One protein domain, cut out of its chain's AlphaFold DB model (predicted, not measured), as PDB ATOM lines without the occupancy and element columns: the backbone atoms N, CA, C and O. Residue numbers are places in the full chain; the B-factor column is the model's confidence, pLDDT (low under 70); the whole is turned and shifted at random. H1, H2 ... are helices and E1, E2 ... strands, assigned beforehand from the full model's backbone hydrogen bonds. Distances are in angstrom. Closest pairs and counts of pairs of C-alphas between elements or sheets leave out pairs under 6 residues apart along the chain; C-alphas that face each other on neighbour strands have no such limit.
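AT A GLANCE: This is residues 60 to 101 of the 103 residues of the protein "GCV_T domain-containing protein" of Phytophthora fragariae (UniProt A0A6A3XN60). A long two-stranded hairpin, E1 and E2, makes the length of the domain, with one short helix, H1, and a long loop, residues 66 to 79, along its side. Residues 68 to 69 of the loop tie it to the hairpin by a short antiparallel pairing with residues 84 to 85 of E1. The printed part has 42 residues, with H1, E1 and E2 in that order, an antiparallel sheet of order E1 - E2, and the class mixed, helices and strands. It is compact, radius of gyration of the C-alphas 10.2 A, but elongated, spanning 31 by 17 by 12 A.

IN THESE COORDINATES: H1, residues 60 to 65, begins at C-alpha 60 (155.370, 137.107, 134.457). E1, residues 80 to 86, is 18.6 A long. E2, residues 92 to 99, is 19.6 A long and ends at C-alpha 99 (162.557, 130.888, 141.201).

HOW THE PARTS SIT: E1 and E2 form a hairpin, antiparallel at 157 degrees. N 83 and O 96, 2.8 A, are within hydrogen-bond range. H1 and E2 are apart. In H1 every O i to N i+4 pair is within hydrogen-bond range.

THE WHOLE: The C-alphas farthest apart, of Gly 78 and Gln 89, are 31.8 A apart. The printed part has no cut. The link from H1 to E1 is long. No printed residue is under 70 in pLDDT.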
ATOM      1  N   ARG A  60     153.987 137.592 134.640       91.88
ATOM      2  CA  ARG A  60     155.370 137.107 134.457       91.88
ATOM      3  C   ARG A  60     155.470 135.588 134.263       91.88
ATOM      4  O   ARG A  60     156.203 135.137 133.391       91.88
ATOM      5  N   GLN A  61     154.715 134.814 135.044       91.50
ATOM      6  CA  GLN A  61     154.726 133.349 134.978       91.50
ATOM      7  C   GLN A  61     154.132 132.862 133.656       91.50
ATOM      8  O   GLN A  61     154.753 132.066 132.960       91.50
ATOM      9  N   ARG A  62     152.983 133.419 133.260       92.25
ATOM     10  CA  ARG A  62     152.303 133.075 132.008       92.25
ATOM     11  C   ARG A  62     153.147 133.414 130.779       92.25
ATOM     12  O   ARG A  62     153.175 132.649 129.822       92.25
ATOM     13  N   SER A  63     153.832 134.557 130.789       91.00
ATOM     14  CA  SER A  63     154.731 134.930 129.696       91.00
ATOM     15  C   SER A  63     155.932 133.989 129.604       91.00
ATOM     16  O   SER A  63     156.297 133.590 128.501       91.00
ATOM     17  N   LEU A  64     156.525 133.593 130.734       92.12
ATOM     18  CA  LEU A  64     157.653 132.658 130.742       92.12
ATOM     19  C   LEU A  64     157.254 131.263 130.249       92.12
ATOM     20  O   LEU A  64     157.975 130.685 129.443       92.12
ATOM     21  N   GLU A  65     156.081 130.763 130.635       93.81
ATOM     22  CA  GLU A  65     155.545 129.472 130.169       93.81
ATOM     23  C   GLU A  65     155.362 129.383 128.646       93.81
ATOM     24  O   GLU A  65     155.295 128.284 128.105       93.81
ATOM     25  N   SER A  66     155.313 130.512 127.931       92.12
ATOM     26  CA  SER A  66     155.250 130.502 126.462       92.12
ATOM     27  C   SER A  66     156.572 130.123 125.786       92.12
ATOM     28  O   SER A  66     156.561 129.686 124.638       92.12
ATOM     29  N   VAL A  67     157.704 130.286 126.480       92.00
ATOM     30  CA  VAL A  67     159.054 130.056 125.932       92.00
ATOM     31  C   VAL A  67     159.807 128.932 126.639       92.00
ATOM     32  O   VAL A  67     160.874 128.520 126.175       92.00
ATOM     33  N   VAL A  68     159.280 128.442 127.763       93.62
ATOM     34  CA  VAL A  68     159.931 127.410 128.571       93.62
ATOM     35  C   VAL A  68     159.041 126.203 128.786       93.62
ATOM     36  O   VAL A  68     157.817 126.292 128.824       93.62
ATOM     37  N   VAL A  69     159.681 125.060 128.996       91.44
ATOM     38  CA  VAL A  69     158.993 123.826 129.363       91.44
ATOM     39  C   VAL A  69     158.898 123.738 130.884       91.44
ATOM     40  O   VAL A  69     159.904 123.550 131.570       91.44
ATOM     41  N   GLY A  70     157.679 123.853 131.412       87.19
ATOM     42  CA  GLY A  70     157.372 123.647 132.826       87.19
ATOM     43  C   GLY A  70     156.230 124.529 133.328       87.19
ATOM     44  O   GLY A  70     156.061 125.647 132.872       87.19
ATOM     45  N   ASP A  71     155.464 124.022 134.295       92.12
ATOM     46  CA  ASP A  71     154.380 124.770 134.949       92.12
ATOM     47  C   ASP A  71     154.945 125.685 136.054       92.12
ATOM     48  O   ASP A  71     155.442 125.198 137.081       92.12
ATOM     49  N   LEU A  72     154.936 126.995 135.819       92.06
ATOM     50  CA  LEU A  72     155.446 128.028 136.721       92.06
ATOM     51  C   LEU A  72     154.337 128.653 137.563       92.06
ATOM     52  O   LEU A  72     154.611 129.106 138.675       92.06
ATOM     53  N   GLN A  73     153.097 128.664 137.078       90.94
ATOM     54  CA  GLN A  73     151.943 129.180 137.817       90.94
ATOM     55  C   GLN A  73     151.663 128.361 139.085       90.94
ATOM     56  O   GLN A  73     151.343 128.930 140.129       90.94
ATOM     57  N   VAL A  74     151.857 127.038 139.040       92.06
ATOM     58  CA  VAL A  74     151.688 126.152 140.209       92.06
ATOM     59  C   VAL A  74     152.923 126.158 141.132       92.06
ATOM     60  O   VAL A  74     152.900 125.612 142.241       92.06
ATOM     61  N   LEU A  75     154.028 126.794 140.725       91.31
ATOM     62  CA  LEU A  75     155.237 126.869 141.539       91.31
ATOM     63  C   LEU A  75     155.010 127.794 142.742       91.31
ATOM     64  O   LEU A  75     154.897 129.010 142.609       91.31
ATOM     65  N   GLY A  76     154.958 127.210 143.940       90.38
ATOM     66  CA  GLY A  76     154.784 127.970 145.179       90.38
ATOM     67  C   GLY A  76     155.876 129.025 145.405       90.38
ATOM     68  O   GLY A  76     156.998 128.895 144.918       90.38
ATOM     69  N   SER A  77     155.550 130.058 146.181       92.06
ATOM     70  CA  SER A  77     156.479 131.145 146.512       92.06
ATOM     71  C   SER A  77     157.761 130.628 147.179       92.06
ATOM     72  O   SER A  77     157.719 129.710 148.001       92.06
ATOM     73  N   GLY A  78     158.908 131.184 146.787       91.94
ATOM     74  CA  GLY A  78     160.239 130.779 147.242       91.94
ATOM     75  C   GLY A  78     160.735 129.445 146.680       91.94
ATOM     76  O   GLY A  78     161.853 129.035 146.994       91.94
ATOM     77  N   LYS A  79     159.939 128.751 145.858       92.81
ATOM     78  CA  LYS A  79     160.363 127.504 145.215       92.81
ATOM     79  C   LYS A  79     161.051 127.794 143.890       92.81
ATOM     80  O   LYS A  79     160.722 128.756 143.199       92.81
ATOM     81  N   ALA A  80     161.981 126.914 143.540       92.88
ATOM     82  CA  ALA A  80     162.686 126.950 142.272       92.88
ATOM     83  C   ALA A  80     162.444 125.672 141.466       92.88
ATOM     84  O   ALA A  80     162.249 124.595 142.036       92.88
ATOM     85  N   LYS A  81     162.473 125.796 140.140       93.62
ATOM     86  CA  LYS A  81     162.333 124.688 139.196       93.62
ATOM     87  C   LYS A  81     163.375 124.827 138.088       93.62
ATOM     88  O   LYS A  81     163.600 125.923 137.584       93.62
ATOM     89  N   LEU A  82     164.000 123.708 137.718       95.12
ATOM     90  CA  LEU A  82     164.808 123.632 136.504       95.12
ATOM     91  C   LEU A  82     163.870 123.671 135.297       95.12
ATOM     92  O   LEU A  82     162.968 122.839 135.196       95.12
ATOM     93  N   ILE A  83     164.106 124.616 134.400       94.88
ATOM     94  CA  ILE A  83     163.340 124.810 133.177       94.88
ATOM     95  C   ILE A  83     164.257 124.816 131.963       94.88
ATOM     96  O   ILE A  83     165.454 125.097 132.053       94.88
ATOM     97  N   LEU A  84     163.665 124.504 130.817       96.00
ATOM     98  CA  LEU A  84     164.346 124.466 129.531       96.00
ATOM     99  C   LEU A  84     163.717 125.507 128.617       96.00
ATOM    100  O   LEU A  84     162.507 125.482 128.409       96.00
ATOM    101  N   ILE A  85     164.539 126.393 128.068       94.56
ATOM    102  CA  ILE A  85     164.141 127.320 127.012       94.56
ATOM    103  C   ILE A  85     164.228 126.562 125.693       94.56
ATOM    104  O   ILE A  85     165.287 126.025 125.353       94.56
ATOM    105  N   THR A  86     163.128 126.510 124.953       94.81
ATOM    106  CA  THR A  86     163.021 125.721 123.720       94.81
ATOM    107  C   THR A  86     162.809 126.595 122.494       94.81
ATOM    108  O   THR A  86     162.321 127.716 122.592       94.81
ATOM    109  N   ASN A  87     163.184 126.075 121.327       94.31
ATOM    110  CA  ASN A  87     162.821 126.655 120.037       94.31
ATOM    111  C   ASN A  87     161.545 126.004 119.467       94.31
ATOM    112  O   ASN A  87     161.087 124.974 119.962       94.31
ATOM    113  N   ASP A  88     161.023 126.560 118.371       93.06
ATOM    114  CA  ASP A  88     159.797 126.082 117.711       93.06
ATOM    115  C   ASP A  88     159.899 124.651 117.146       93.06
ATOM    116  O   ASP A  88     158.891 124.033 116.818       93.06
ATOM    117  N   GLN A  89     161.115 124.110 117.018       94.56
ATOM    118  CA  GLN A  89     161.382 122.745 116.545       94.56
ATOM    119  C   GLN A  89     161.559 121.747 117.705       94.56
ATOM    120  O   GLN A  89     161.938 120.598 117.477       94.56
ATOM    121  N   GLY A  90     161.336 122.173 118.953       88.56
ATOM    122  CA  GLY A  90     161.513 121.342 120.148       88.56
ATOM    123  C   GLY A  90     162.973 121.139 120.576       88.56
ATOM    124  O   GLY A  90     163.255 120.318 121.445       88.56
ATOM    125  N   GLY A  91     163.914 121.877 119.986       94.19
ATOM    126  CA  GLY A  91     165.310 121.908 120.414       94.19
ATOM    127  C   GLY A  91     165.503 122.745 121.679       94.19
ATOM    128  O   GLY A  91     164.830 123.756 121.875       94.19
ATOM    129  N   ILE A  92     166.453 122.342 122.524       95.56
ATOM    130  CA  ILE A  92     166.802 123.054 123.760       95.56
ATOM    131  C   ILE A  92     167.821 124.145 123.429       95.56
ATOM    132  O   ILE A  92     168.915 123.855 122.946       95.56
ATOM    133  N   LEU A  93     167.462 125.398 123.698       94.88
ATOM    134  CA  LEU A  93     168.346 126.550 123.547       94.88
ATOM    135  C   LEU A  93     169.210 126.758 124.792       94.88
ATOM    136  O   LEU A  93     170.391 127.081 124.675       94.88
ATOM    137  N   HIS A  94     168.618 126.594 125.977       93.38
ATOM    138  CA  HIS A  94     169.294 126.820 127.253       93.38
ATOM    139  C   HIS A  94     168.532 126.163 128.409       93.38
ATOM    140  O   HIS A  94     167.315 125.999 128.339       93.38
ATOM    141  N   ASP A  95     169.228 125.850 129.495       93.62
ATOM    142  CA  ASP A  95     168.664 125.412 130.769       93.62
ATOM    143  C   ASP A  95     168.874 126.476 131.856       93.62
ATOM    144  O   ASP A  95     169.921 127.116 131.938       93.62
ATOM    145  N   CYS A  96     167.876 126.726 132.694       92.56
ATOM    146  CA  CYS A  96     168.035 127.636 133.825       92.56
ATOM    147  C   CYS A  96     167.142 127.235 134.996       92.56
ATOM    148  O   CYS A  96     166.181 126.486 134.843       92.56
ATOM    149  N   TYR A  97     167.469 127.727 136.188       93.69
ATOM    150  CA  TYR A  97     166.573 127.638 137.334       93.69
ATOM    151  C   TYR A  97     165.718 128.900 137.400       93.69
ATOM    152  O   TYR A  97     166.257 129.995 137.554       93.69
ATOM    153  N   ASP A  98     164.400 128.735 137.329       93.69
ATOM    154  CA  ASP A  98     163.446 129.792 137.660       93.69
ATOM    155  C   ASP A  98     163.053 129.677 139.128       93.69
ATOM    156  O   ASP A  98     162.799 128.576 139.625       93.69
ATOM    157  N   CYS A  99     163.032 130.807 139.831       93.25
ATOM    158  CA  CYS A  99     162.557 130.888 141.201       93.25
ATOM    159  C   CYS A  99     161.343 131.812 141.279       93.25
ATOM    160  O   CYS A  99     161.406 132.989 140.914       93.25
ATOM    161  N   ASN A 100     160.237 131.299 141.824       92.31
ATOM    162  CA  ASN A 100     159.098 132.156 142.109       92.31
ATOM    163  C   ASN A 100     159.459 133.041 143.303       92.31
ATOM    164  O   ASN A 100     159.502 132.580 144.445       92.31
ATOM    165  N   GLY A 101     159.786 134.301 143.019       84.25
ATOM    166  CA  GLY A 101     160.261 135.239 144.026       84.25
ATOM    167  C   GLY A 101     159.295 135.365 145.205       84.25
ATOM    168  O   GLY A 101     158.082 135.444 145.016       84.25
TER     169      GLY A 101